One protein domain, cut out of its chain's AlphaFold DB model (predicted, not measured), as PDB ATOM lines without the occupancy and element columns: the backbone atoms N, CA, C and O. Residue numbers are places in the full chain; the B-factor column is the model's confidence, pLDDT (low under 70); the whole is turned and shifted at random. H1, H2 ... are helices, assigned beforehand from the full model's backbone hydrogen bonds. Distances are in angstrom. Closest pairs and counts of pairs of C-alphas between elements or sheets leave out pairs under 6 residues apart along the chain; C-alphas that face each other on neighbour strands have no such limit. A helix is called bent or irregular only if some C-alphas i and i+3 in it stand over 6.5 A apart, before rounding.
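AT A GLANCE: This is residues 172 to 259 of the 402 residues of the protein "Zinc finger protein, putative" of Plasmodium ovale wallikeri (UniProt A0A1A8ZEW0). Look first for a helix, H1, bent into two arms at about a right angle, with the first part of helix H2 packed into the corner between them. From the far end of H2 the chain turns a second corner into the long helix H3, which crosses H1b, the second arm of H1, with residues 238 to 245 and then sticks out with residues 251 to 259. A long stretch with no named element, residues 196 to 216, leads from H1b back to the beginning of H2. The printed part has 88 residues with three named helices, H1, H2 and H3 in that order, and no named strand, and its class is all helix. It is only just compact, close to loose, with a radius of gyration of the C-alphas of 14.4 A, and only just elongated, spanning 51 by 26 by 22 A.

HOW THE PARTS SIT: Begin at H1, residues 173 to 195, which by its hydrogen bonds was assigned as one helix but is bent: C-alphas 182 and 185 are 8.1 A apart. Its arms H1a, residues 173 to 182, and H1b, residues 185 to 195, stand about perpendicular at 87 degrees, close but not clearly touching; their closest C-alphas, of Leu 180 and Leu 187, are 7.7 A apart. Next look at H2, residues 217 to 231, which touches both arms with residues 218 to 222 alone. It touches H1a at a steep tilt of 66 degrees, the same way, and the closest C-alphas are those of Leu 180 and Val 222, 6.4 A apart. It touches H1b at 70.1 degrees, only just about perpendicular, and the closest C-alphas are those of Leu 191 and Ile 219, 6.4 A apart. H3, residues 236 to 259, touches H1b with residues 238 to 245 alone, at a steep tilt of 43 degrees, the same way; the closest C-alphas, of Ile 192 and Val 242, are 7.0 A apart. H2 and H3 are close but not clearly touching, with C-alphas 226 and 238 closest at 7.2 A, and run opposite ways at a steep tilt of 69 degrees, only just short of about perpendicular. H1a and H3 are apart. The helix packing is mostly crossed: of the three pairs that touch, none is at a shallow tilt. In H1a, H1b, H2 and H3 every O i to N i+4 pair is within hydrogen-bond range.

IN THESE COORDINATES: Find C-alpha 173 at (3.797, -40.907, -61.476); from there H1a runs 14.3 A to C-alpha 182, and H1b then runs 15.1 A from C-alpha 185 to C-alpha 195. H2 begins at C-alpha 217, at (-1.182, -42.602, -51.356), and is 21.0 A long. H3 is 34.8 A long, from C-alpha 236 to C-alpha 259 at (-31.501, -31.917, -26.900).

THE WHOLE: The two C-alphas farthest apart, of Ser 172 and Asn 258, are 51.7 A apart. Without residues 251 to 259, which stand free, the body spans 41 by 28 by 19 A. The link from H1 to H2 is long, and that from H2 to H3 is tight. The printed part has no cut, and residues 201 to 204 are under pLDDT 70.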
ATOM      1  N   SER A 172       1.418 -44.711 -63.441       95.56
ATOM      2  CA  SER A 172       2.614 -43.884 -63.571       95.56
ATOM      3  C   SER A 172       2.588 -42.717 -62.573       95.56
ATOM      4  O   SER A 172       1.536 -42.343 -62.043       95.56
ATOM      5  N   ASN A 173       3.744 -42.103 -62.319       93.12
ATOM      6  CA  ASN A 173       3.797 -40.907 -61.476       93.12
ATOM      7  C   ASN A 173       2.993 -39.750 -62.092       93.12
ATOM      8  O   ASN A 173       2.244 -39.098 -61.371       93.12
ATOM      9  N   ASP A 174       3.037 -39.566 -63.414       90.06
ATOM     10  CA  ASP A 174       2.222 -38.564 -64.117       90.06
ATOM     11  C   ASP A 174       0.725 -38.756 -63.874       90.06
ATOM     12  O   ASP A 174      -0.007 -37.796 -63.627       90.06
ATOM     13  N   ASP A 175       0.265 -40.005 -63.905       94.94
ATOM     14  CA  ASP A 175      -1.131 -40.345 -63.663       94.94
ATOM     15  C   ASP A 175      -1.559 -40.024 -62.229       94.94
ATOM     16  O   ASP A 175      -2.642 -39.472 -62.019       94.94
ATOM     17  N   LYS A 176      -0.700 -40.309 -61.241       95.25
ATOM     18  CA  LYS A 176      -0.944 -39.965 -59.832       95.25
ATOM     19  C   LYS A 176      -1.038 -38.457 -59.639       95.25
ATOM     20  O   LYS A 176      -1.967 -37.982 -58.990       95.25
ATOM     21  N   ILE A 177      -0.121 -37.700 -60.234       92.12
ATOM     22  CA  ILE A 177      -0.094 -36.234 -60.144       92.12
ATOM     23  C   ILE A 177      -1.334 -35.634 -60.807       92.12
ATOM     24  O   ILE A 177      -2.025 -34.804 -60.209       92.12
ATOM     25  N   ARG A 178      -1.670 -36.102 -62.016       93.62
ATOM     26  CA  ARG A 178      -2.883 -35.693 -62.728       93.62
ATOM     27  C   ARG A 178      -4.124 -36.001 -61.894       93.62
ATOM     28  O   ARG A 178      -5.008 -35.151 -61.778       93.62
ATOM     29  N   PHE A 179      -4.191 -37.180 -61.278       96.19
ATOM     30  CA  PHE A 179      -5.302 -37.560 -60.412       96.19
ATOM     31  C   PHE A 179      -5.435 -36.639 -59.196       96.19
ATOM     32  O   PHE A 179      -6.525 -36.118 -58.956       96.19
ATOM     33  N   LEU A 180      -4.340 -36.405 -58.467       96.00
ATOM     34  CA  LEU A 180      -4.314 -35.531 -57.294       96.00
ATOM     35  C   LEU A 180      -4.800 -34.125 -57.640       96.00
ATOM     36  O   LEU A 180      -5.704 -33.613 -56.989       96.00
ATOM     37  N   TYR A 181      -4.260 -33.523 -58.701       92.50
ATOM     38  CA  TYR A 181      -4.571 -32.140 -59.042       92.50
ATOM     39  C   TYR A 181      -6.030 -31.958 -59.497       92.50
ATOM     40  O   TYR A 181      -6.704 -31.033 -59.048       92.50
ATOM     41  N   ASN A 182      -6.567 -32.862 -60.329       93.38
ATOM     42  CA  ASN A 182      -7.967 -32.763 -60.782       93.38
ATOM     43  C   ASN A 182      -8.985 -33.058 -59.674       93.38
ATOM     44  O   ASN A 182     -10.148 -32.675 -59.794       93.38
ATOM     45  N   ASN A 183      -8.569 -33.741 -58.605       95.50
ATOM     46  CA  ASN A 183      -9.444 -34.121 -57.499       95.50
ATOM     47  C   ASN A 183      -9.103 -33.407 -56.184       95.50
ATOM     48  O   ASN A 183      -9.731 -33.718 -55.174       95.50
ATOM     49  N   LYS A 184      -8.176 -32.437 -56.188       94.88
ATOM     50  CA  LYS A 184      -7.687 -31.733 -54.990       94.88
ATOM     51  C   LYS A 184      -8.828 -31.248 -54.082       94.88
ATOM     52  O   LYS A 184      -8.832 -31.673 -52.932       94.88
ATOM     53  N   PRO A 185      -9.862 -30.522 -54.568       94.00
ATOM     54  CA  PRO A 185     -10.998 -30.111 -53.734       94.00
ATOM     55  C   PRO A 185     -11.656 -31.256 -52.956       94.00
ATOM     56  O   PRO A 185     -11.862 -31.159 -51.750       94.00
ATOM     57  N   TYR A 186     -11.943 -32.363 -53.643       95.62
ATOM     58  CA  TYR A 186     -12.598 -33.525 -53.052       95.62
ATOM     59  C   TYR A 186     -11.676 -34.266 -52.080       95.62
ATOM     60  O   TYR A 186     -12.110 -34.705 -51.020       95.62
ATOM     61  N   LEU A 187     -10.399 -34.422 -52.438       96.88
ATOM     62  CA  LEU A 187      -9.417 -35.104 -51.595       96.88
ATOM     63  C   LEU A 187      -9.133 -34.320 -50.313       96.88
ATOM     64  O   LEU A 187      -8.975 -34.933 -49.262       96.88
ATOM     65  N   THR A 188      -9.124 -32.990 -50.378       95.50
ATOM     66  CA  THR A 188      -9.008 -32.117 -49.208       95.50
ATOM     67  C   THR A 188     -10.207 -32.269 -48.274       95.50
ATOM     68  O   THR A 188     -10.026 -32.426 -47.068       95.50
ATOM     69  N   GLU A 189     -11.434 -32.289 -48.803       94.94
ATOM     70  CA  GLU A 189     -12.616 -32.580 -47.985       94.94
ATOM     71  C   GLU A 189     -12.529 -33.978 -47.365       94.94
ATOM     72  O   GLU A 189     -12.768 -34.140 -46.172       94.94
ATOM     73  N   LEU A 190     -12.132 -34.987 -48.146       95.88
ATOM     74  CA  LEU A 190     -11.984 -36.357 -47.665       95.88
ATOM     75  C   LEU A 190     -10.936 -36.468 -46.546       95.88
ATOM     76  O   LEU A 190     -11.183 -37.154 -45.557       95.88
ATOM     77  N   LEU A 191      -9.795 -35.785 -46.683       95.25
ATOM     78  CA  LEU A 191      -8.755 -35.674 -45.656       95.25
ATOM     79  C   LEU A 191      -9.353 -35.156 -44.341       95.25
ATOM     80  O   LEU A 191      -9.254 -35.824 -43.314       95.25
ATOM     81  N   ILE A 192     -10.031 -34.008 -44.395       93.25
ATOM     82  CA  ILE A 192     -10.616 -33.344 -43.224       93.25
ATOM     83  C   ILE A 192     -11.702 -34.220 -42.587       93.25
ATOM     84  O   ILE A 192     -11.674 -34.480 -41.389       93.25
ATOM     85  N   HIS A 193     -12.639 -34.722 -43.394       91.44
ATOM     86  CA  HIS A 193     -13.821 -35.434 -42.911       91.44
ATOM     87  C   HIS A 193     -13.550 -36.856 -42.422       91.44
ATOM     88  O   HIS A 193     -14.293 -37.336 -41.571       91.44
ATOM     89  N   LYS A 194     -12.568 -37.558 -42.998       93.50
ATOM     90  CA  LYS A 194     -12.334 -38.979 -42.704       93.50
ATOM     91  C   LYS A 194     -11.069 -39.220 -41.890       93.50
ATOM     92  O   LYS A 194     -11.073 -40.110 -41.053       93.50
ATOM     93  N   TYR A 195     -10.001 -38.471 -42.145       91.88
ATOM     94  CA  TYR A 195      -8.684 -38.759 -41.567       91.88
ATOM     95  C   TYR A 195      -8.307 -37.813 -40.427       91.88
ATOM     96  O   TYR A 195      -7.480 -38.169 -39.596       91.88
ATOM     97  N   TYR A 196      -8.921 -36.629 -40.368       88.25
ATOM     98  CA  TYR A 196      -8.625 -35.614 -39.354       88.25
ATOM     99  C   TYR A 196      -9.811 -35.253 -38.456       88.25
ATOM    100  O   TYR A 196      -9.653 -34.424 -37.564       88.25
ATOM    101  N   ALA A 197     -10.973 -35.889 -38.631       81.69
ATOM    102  CA  ALA A 197     -12.197 -35.527 -37.914       81.69
ATOM    103  C   ALA A 197     -12.034 -35.520 -36.384       81.69
ATOM    104  O   ALA A 197     -12.611 -34.673 -35.711       81.69
ATOM    105  N   GLU A 198     -11.228 -36.439 -35.848       77.25
ATOM    106  CA  GLU A 198     -11.004 -36.592 -34.405       77.25
ATOM    107  C   GLU A 198      -9.946 -35.620 -33.861       77.25
ATOM    108  O   GLU A 198     -10.047 -35.176 -32.723       77.25
ATOM    109  N   ASN A 199      -8.974 -35.222 -34.688       71.75
ATOM    110  CA  ASN A 199      -7.827 -34.416 -34.255       71.75
ATOM    111  C   ASN A 199      -8.043 -32.899 -34.411       71.75
ATOM    112  O   ASN A 199      -7.311 -32.111 -33.823       71.75
ATOM    113  N   ILE A 200      -9.037 -32.464 -35.196       70.25
ATOM    114  CA  ILE A 200      -9.280 -31.030 -35.461       70.25
ATOM    115  C   ILE A 200      -9.824 -30.288 -34.223       70.25
ATOM    116  O   ILE A 200      -9.671 -29.070 -34.122       70.25
ATOM    117  N   CYS A 201     -10.431 -30.993 -33.265       61.53
ATOM    118  CA  CYS A 201     -11.057 -30.366 -32.095       61.53
ATOM    119  C   CYS A 201     -10.069 -29.705 -31.122       61.53
ATOM    120  O   CYS A 201     -10.482 -28.842 -30.353       61.53
ATOM    121  N   GLU A 202      -8.781 -30.054 -31.149       65.56
ATOM    122  CA  GLU A 202      -7.820 -29.575 -30.143       65.56
ATOM    123  C   GLU A 202      -7.150 -28.233 -30.486       65.56
ATOM    124  O   GLU A 202      -6.177 -27.850 -29.841       65.56
ATOM    125  N   HIS A 203      -7.635 -27.492 -31.493       56.78
ATOM    126  CA  HIS A 203      -6.996 -26.252 -31.974       56.78
ATOM    127  C   HIS A 203      -5.502 -26.418 -32.322       56.78
ATOM    128  O   HIS A 203      -4.764 -25.433 -32.423       56.78
ATOM    129  N   THR A 204      -5.034 -27.655 -32.514       56.53
ATOM    130  CA  THR A 204      -3.654 -27.930 -32.891       56.53
ATOM    131  C   THR A 204      -3.376 -27.254 -34.224       56.53
ATOM    132  O   THR A 204      -4.167 -27.322 -35.166       56.53
ATOM    133  N   LYS A 205      -2.257 -26.526 -34.263       72.44
ATOM    134  CA  LYS A 205      -1.830 -25.707 -35.396       72.44
ATOM    135  C   LYS A 205      -1.873 -26.542 -36.673       72.44
ATOM    136  O   LYS A 205      -1.043 -27.427 -36.875       72.44
ATOM    137  N   ILE A 206      -2.842 -26.228 -37.528       77.31
ATOM    138  CA  ILE A 206      -3.039 -26.842 -38.847       77.31
ATOM    139  C   ILE A 206      -1.791 -26.662 -39.735       77.31
ATOM    140  O   ILE A 206      -1.610 -27.377 -40.714       77.31
ATOM    141  N   ASP A 207      -0.893 -25.761 -39.344       75.06
ATOM    142  CA  ASP A 207       0.387 -25.458 -39.980       75.06
ATOM    143  C   ASP A 207       1.284 -26.689 -40.222       75.06
ATOM    144  O   ASP A 207       2.169 -26.622 -41.070       75.06
ATOM    145  N   ASN A 208       1.063 -27.815 -39.526       80.56
ATOM    146  CA  ASN A 208       1.859 -29.040 -39.672       80.56
ATOM    147  C   ASN A 208       1.005 -30.288 -39.938       80.56
ATOM    148  O   ASN A 208       0.928 -31.207 -39.119       80.56
ATOM    149  N   ILE A 209       0.392 -30.359 -41.120       90.75
ATOM    150  CA  ILE A 209      -0.247 -31.595 -41.588       90.75
ATOM    151  C   ILE A 209       0.847 -32.597 -41.972       90.75
ATOM    152  O   ILE A 209       1.522 -32.461 -42.999       90.75
ATOM    153  N   ALA A 210       1.033 -33.606 -41.125       92.56
ATOM    154  CA  ALA A 210       2.000 -34.673 -41.343       92.56
ATOM    155  C   ALA A 210       1.401 -35.826 -42.160       92.56
ATOM    156  O   ALA A 210       0.230 -36.179 -42.025       92.56
ATOM    157  N   LYS A 211       2.239 -36.447 -42.990       94.50
ATOM    158  CA  LYS A 211       1.905 -37.709 -43.656       94.50
ATOM    159  C   LYS A 211       1.806 -38.844 -42.646       94.50
ATOM    160  O   LYS A 211       2.438 -38.805 -41.593       94.50
ATOM    161  N   ASN A 212       1.074 -39.884 -43.020       93.44
ATOM    162  CA  ASN A 212       0.997 -41.119 -42.253       93.44
ATOM    163  C   ASN A 212       1.070 -42.314 -43.212       93.44
ATOM    164  O   ASN A 212       0.358 -42.350 -44.217       93.44
ATOM    165  N   ASP A 213       1.908 -43.303 -42.906       91.69
ATOM    166  CA  ASP A 213       2.077 -44.500 -43.743       91.69
ATOM    167  C   ASP A 213       0.806 -45.362 -43.809       91.69
ATOM    168  O   ASP A 213       0.598 -46.101 -44.772       91.69
ATOM    169  N   SER A 214      -0.088 -45.224 -42.823       93.00
ATOM    170  CA  SER A 214      -1.412 -45.860 -42.826       93.00
ATOM    171  C   SER A 214      -2.406 -45.203 -43.788       93.00
ATOM    172  O   SER A 214      -3.466 -45.775 -44.058       93.00
ATOM    173  N   PHE A 215      -2.096 -44.013 -44.315       94.75
ATOM    174  CA  PHE A 215      -2.969 -43.320 -45.252       94.75
ATOM    175  C   PHE A 215      -2.778 -43.827 -46.687       94.75
ATOM    176  O   PHE A 215      -1.661 -44.138 -47.120       94.75
ATOM    177  N   PRO A 216      -3.857 -43.862 -47.490       95.25
ATOM    178  CA  PRO A 216      -3.735 -44.111 -48.916       95.25
ATOM    179  C   PRO A 216      -2.843 -43.064 -49.588       95.25
ATOM    180  O   PRO A 216      -2.844 -41.889 -49.211       95.25
ATOM    181  N   TRP A 217      -2.133 -43.463 -50.643       95.31
ATOM    182  CA  TRP A 217      -1.182 -42.602 -51.356       95.31
ATOM    183  C   TRP A 217      -1.791 -41.258 -51.789       95.31
ATOM    184  O   TRP A 217      -1.103 -40.242 -51.775       95.31
ATOM    185  N   TYR A 218      -3.081 -41.225 -52.146       96.50
ATOM    186  CA  TYR A 218      -3.747 -40.002 -52.601       96.50
ATOM    187  C   TYR A 218      -4.031 -39.017 -51.457       96.50
ATOM    188  O   TYR A 218      -4.124 -37.815 -51.696       96.50
ATOM    189  N   ILE A 219      -4.146 -39.502 -50.217       96.94
ATOM    190  CA  ILE A 219      -4.257 -38.659 -49.022       96.94
ATOM    191  C   ILE A 219      -2.890 -38.058 -48.705       96.94
ATOM    192  O   ILE A 219      -2.764 -36.844 -48.600       96.94
ATOM    193  N   ASN A 220      -1.839 -38.880 -48.670       95.94
ATOM    194  CA  ASN A 220      -0.475 -38.371 -48.502       95.94
ATOM    195  C   ASN A 220      -0.084 -37.388 -49.623       95.94
ATOM    196  O   ASN A 220       0.560 -36.376 -49.360       95.94
ATOM    197  N   GLY A 221      -0.537 -37.638 -50.854       95.81
ATOM    198  CA  GLY A 221      -0.326 -36.740 -51.986       95.81
ATOM    199  C   GLY A 221      -1.102 -35.421 -51.887       95.81
ATOM    200  O   GLY A 221      -0.568 -34.382 -52.267       95.81
ATOM    201  N   VAL A 222      -2.334 -35.408 -51.357       96.56
ATOM    202  CA  VAL A 222      -3.044 -34.133 -51.134       96.56
ATOM    203  C   VAL A 222      -2.442 -33.346 -49.967       96.56
ATOM    204  O   VAL A 222      -2.402 -32.122 -50.038       96.56
ATOM    205  N   ILE A 223      -1.902 -34.021 -48.947       95.81
ATOM    206  CA  ILE A 223      -1.138 -33.377 -47.866       95.81
ATOM    207  C   ILE A 223       0.088 -32.655 -48.442       95.81
ATOM    208  O   ILE A 223       0.324 -31.497 -48.108       95.81
ATOM    209  N   ASP A 224       0.824 -33.280 -49.367       94.88
ATOM    210  CA  ASP A 224       1.938 -32.613 -50.057       94.88
ATOM    211  C   ASP A 224       1.506 -31.362 -50.815       94.88
ATOM    212  O   ASP A 224       2.215 -30.356 -50.788       94.88
ATOM    213  N   LEU A 225       0.358 -31.424 -51.498       93.88
ATOM    214  CA  LEU A 225      -0.189 -30.277 -52.222       93.88
ATOM    215  C   LEU A 225      -0.569 -29.143 -51.270       93.88
ATOM    216  O   LEU A 225      -0.222 -28.002 -51.542       93.88
ATOM    217  N   ILE A 226      -1.219 -29.448 -50.146       94.19
ATOM    218  CA  ILE A 226      -1.595 -28.441 -49.145       94.19
ATOM    219  C   ILE A 226      -0.347 -27.816 -48.514       94.19
ATOM    220  O   ILE A 226      -0.253 -26.598 -48.427       94.19
ATOM    221  N   ASN A 227       0.647 -28.622 -48.139       93.50
ATOM    222  CA  ASN A 227       1.905 -28.112 -47.588       93.50
ATOM    223  C   ASN A 227       2.651 -27.226 -48.600       93.50
ATOM    224  O   ASN A 227       3.309 -26.256 -48.218       93.50
ATOM    225  N   LEU A 228       2.542 -27.534 -49.898       91.94
ATOM    226  CA  LEU A 228       3.062 -26.678 -50.958       91.94
ATOM    227  C   LEU A 228       2.294 -25.352 -51.034       91.94
ATOM    228  O   LEU A 228       2.931 -24.303 -51.086       91.94
ATOM    229  N   ASP A 229       0.960 -25.389 -50.985       91.75
ATOM    230  CA  ASP A 229       0.128 -24.184 -50.975       91.75
ATOM    231  C   ASP A 229       0.456 -23.295 -49.771       91.75
ATOM    232  O   ASP A 229       0.637 -22.093 -49.935       91.75
ATOM    233  N   ILE A 230       0.594 -23.874 -48.570       91.88
ATOM    234  CA  ILE A 230       0.965 -23.148 -47.343       91.88
ATOM    235  C   ILE A 230       2.321 -22.470 -47.534       91.88
ATOM    236  O   ILE A 230       2.460 -21.277 -47.276       91.88
ATOM    237  N   LYS A 231       3.313 -23.200 -48.060       92.44
ATOM    238  CA  LYS A 231       4.650 -22.657 -48.334       92.44
ATOM    239  C   LYS A 231       4.617 -21.453 -49.284       92.44
ATOM    240  O   LYS A 231       5.465 -20.571 -49.163       92.44
ATOM    241  N   TYR A 232       3.681 -21.427 -50.232       92.00
ATOM    242  CA  TYR A 232       3.518 -20.336 -51.196       92.00
ATOM    243  C   TYR A 232       2.408 -19.344 -50.830       92.00
ATOM    244  O   TYR A 232       2.078 -18.500 -51.655       92.00
ATOM    245  N   ASN A 233       1.868 -19.401 -49.608       92.75
ATOM    246  CA  ASN A 233       0.786 -18.527 -49.146       92.75
ATOM    247  C   ASN A 233      -0.508 -18.616 -49.992       92.75
ATOM    248  O   ASN A 233      -1.287 -17.671 -50.047       92.75
ATOM    249  N   ASN A 234      -0.760 -19.773 -50.614       92.31
ATOM    250  CA  ASN A 234      -1.921 -20.075 -51.464       92.31
ATOM    251  C   ASN A 234      -2.946 -21.001 -50.768       92.31
ATOM    252  O   ASN A 234      -3.770 -21.644 -51.419       92.31
ATOM    253  N   ALA A 235      -2.889 -21.121 -49.439       93.25
ATOM    254  CA  ALA A 235      -3.679 -22.092 -48.674       93.25
ATOM    255  C   ALA A 235      -5.071 -21.594 -48.230       93.25
ATOM    256  O   ALA A 235      -5.779 -22.312 -47.522       93.25
ATOM    257  N   ASP A 236      -5.511 -20.412 -48.670       92.44
ATOM    258  CA  ASP A 236      -6.801 -19.812 -48.285       92.44
ATOM    259  C   ASP A 236      -7.993 -20.743 -48.528       92.44
ATOM    260  O   ASP A 236      -8.899 -20.866 -47.700       92.44
ATOM    261  N   TYR A 237      -7.993 -21.438 -49.672       91.25
ATOM    262  CA  TYR A 237      -9.041 -22.399 -50.007       91.25
ATOM    263  C   TYR A 237      -9.108 -23.542 -48.988       91.25
ATOM    264  O   TYR A 237     -10.197 -23.939 -48.567       91.25
ATOM    265  N   PHE A 238      -7.950 -24.056 -48.576       93.25
ATOM    266  CA  PHE A 238      -7.854 -25.133 -47.603       93.25
ATOM    267  C   PHE A 238      -8.366 -24.685 -46.229       93.25
ATOM    268  O   PHE A 238      -9.267 -25.329 -45.687       93.25
ATOM    269  N   PHE A 239      -7.892 -23.545 -45.714       92.75
ATOM    270  CA  PHE A 239      -8.357 -23.002 -44.433       92.75
ATOM    271  C   PHE A 239      -9.864 -22.734 -44.435       92.75
ATOM    272  O   PHE A 239     -10.561 -23.114 -43.497       92.75
ATOM    273  N   LYS A 240     -10.416 -22.223 -45.542       93.62
ATOM    274  CA  LYS A 240     -11.866 -22.034 -45.693       93.62
ATOM    275  C   LYS A 240     -12.660 -23.340 -45.568       93.62
ATOM    276  O   LYS A 240     -13.764 -23.329 -45.007       93.62
ATOM    277  N   ILE A 241     -12.155 -24.457 -46.103       91.75
ATOM    278  CA  ILE A 241     -12.804 -25.768 -45.924       91.75
ATOM    279  C   ILE A 241     -12.735 -26.181 -44.456       91.75
ATOM    280  O   ILE A 241     -13.760 -26.592 -43.906       91.75
ATOM    281  N   VAL A 242     -11.571 -26.040 -43.817       91.31
ATOM    282  CA  VAL A 242     -11.388 -26.391 -42.403       91.31
ATOM    283  C   VAL A 242     -12.334 -25.583 -41.512       91.31
ATOM    284  O   VAL A 242     -13.103 -26.175 -40.757       91.31
ATOM    285  N   ASP A 243     -12.407 -24.263 -41.682       91.25
ATOM    286  CA  ASP A 243     -13.326 -23.387 -40.941       91.25
ATOM    287  C   ASP A 243     -14.794 -23.771 -41.145       91.25
ATOM    288  O   ASP A 243     -15.628 -23.714 -40.237       91.25
ATOM    289  N   THR A 244     -15.152 -24.160 -42.369       92.75
ATOM    290  CA  THR A 244     -16.506 -24.630 -42.682       92.75
ATOM    291  C   THR A 244     -16.806 -25.953 -41.980       92.75
ATOM    292  O   THR A 244     -17.920 -26.149 -41.491       92.75
ATOM    293  N   HIS A 245     -15.824 -26.848 -41.894       90.12
ATOM    294  CA  HIS A 245     -15.948 -28.115 -41.189       90.12
ATOM    295  C   HIS A 245     -16.071 -27.916 -39.672       90.12
ATOM    296  O   HIS A 245     -17.019 -28.428 -39.076       90.12
ATOM    297  N   ILE A 246     -15.197 -27.102 -39.070       89.56
ATOM    298  CA  ILE A 246     -15.229 -26.755 -37.640       89.56
ATOM    299  C   ILE A 246     -16.587 -26.155 -37.264       89.56
ATOM    300  O   ILE A 246     -17.227 -26.611 -36.318       89.56
ATOM    301  N   ARG A 247     -17.097 -25.197 -38.052       91.00
ATOM    302  CA  ARG A 247     -18.430 -24.617 -37.815       91.00
ATOM    303  C   ARG A 247     -19.532 -25.674 -37.825       91.00
ATOM    304  O   ARG A 247     -20.380 -25.666 -36.938       91.00
ATOM    305  N   ARG A 248     -19.508 -26.613 -38.780       90.69
ATOM    306  CA  ARG A 248     -20.490 -27.712 -38.846       90.69
ATOM    307  C   ARG A 248     -20.410 -28.643 -37.636       90.69
ATOM    308  O   ARG A 248     -21.456 -29.104 -37.181       90.69
ATOM    309  N   LEU A 249     -19.211 -28.939 -37.133       88.06
ATOM    310  CA  LEU A 249     -19.038 -29.747 -35.923       88.06
ATOM    311  C   LEU A 249     -19.593 -29.020 -34.696       88.06
ATOM    312  O   LEU A 249     -20.411 -29.591 -33.979       88.06
ATOM    313  N   ASN A 250     -19.259 -27.741 -34.527       88.38
ATOM    314  CA  ASN A 250     -19.750 -26.935 -33.410       88.38
ATOM    315  C   ASN A 250     -21.281 -26.849 -33.396       88.38
ATOM    316  O   ASN A 250     -21.895 -27.075 -32.359       88.38
ATOM    317  N   THR A 251     -21.921 -26.640 -34.551       92.12
ATOM    318  CA  THR A 251     -23.390 -26.645 -34.645       92.12
ATOM    319  C   THR A 251     -23.995 -27.986 -34.212       92.12
ATOM    320  O   THR A 251     -24.999 -28.005 -33.501       92.12
ATOM    321  N   LYS A 252     -23.383 -29.122 -34.581       90.25
ATOM    322  CA  LYS A 252     -23.850 -30.451 -34.143       90.25
ATOM    323  C   LYS A 252     -23.714 -30.642 -32.632       90.25
ATOM    324  O   LYS A 252     -24.634 -31.176 -32.019       90.25
ATOM    325  N   ILE A 253     -22.607 -30.185 -32.047       88.56
ATOM    326  CA  ILE A 253     -22.362 -30.253 -30.600       88.56
ATOM    327  C   ILE A 253     -23.400 -29.409 -29.847       88.56
ATOM    328  O   ILE A 253     -24.042 -29.915 -28.928       88.56
ATOM    329  N   THR A 254     -23.657 -28.171 -30.285       89.75
ATOM    330  CA  THR A 254     -24.684 -27.306 -29.678       89.75
ATOM    331  C   THR A 254     -26.082 -27.929 -29.758       89.75
ATOM    332  O   THR A 254     -26.821 -27.913 -28.775       89.75
ATOM    333  N   HIS A 255     -26.450 -28.537 -30.893       88.38
ATOM    334  CA  HIS A 255     -27.737 -29.230 -31.018       88.38
ATOM    335  C   HIS A 255     -27.843 -30.483 -30.140       88.38
ATOM    336  O   HIS A 255     -28.931 -30.764 -29.639       88.38
ATOM    337  N   ALA A 256     -26.752 -31.231 -29.955       88.00
ATOM    338  CA  ALA A 256     -26.728 -32.389 -29.064       88.00
ATOM    339  C   ALA A 256     -26.895 -31.968 -27.596       88.00
ATOM    340  O   ALA A 256     -27.691 -32.567 -26.875       88.00
ATOM    341  N   TYR A 257     -26.223 -30.891 -27.179       86.88
ATOM    342  CA  TYR A 257     -26.340 -30.350 -25.824       86.88
ATOM    343  C   TYR A 257     -27.760 -29.844 -25.522       86.88
ATOM    344  O   TYR A 257     -28.354 -30.225 -24.515       86.88
ATOM    345  N   ASN A 258     -28.358 -29.073 -26.438       84.75
ATOM    346  CA  ASN A 258     -29.718 -28.553 -26.259       84.75
ATOM    347  C   ASN A 258     -30.786 -29.659 -26.230       84.75
ATOM    348  O   ASN A 258     -31.783 -29.525 -25.525       84.75
ATOM    349  N   ARG A 259     -30.586 -30.765 -26.961       78.06
ATOM    350  CA  ARG A 259     -31.501 -31.917 -26.900       78.06
ATOM    351  C   ARG A 259     -31.495 -32.586 -25.528       78.06
ATOM    352  O   ARG A 259     -32.556 -32.959 -25.046       78.06
TER     353      ARG A 259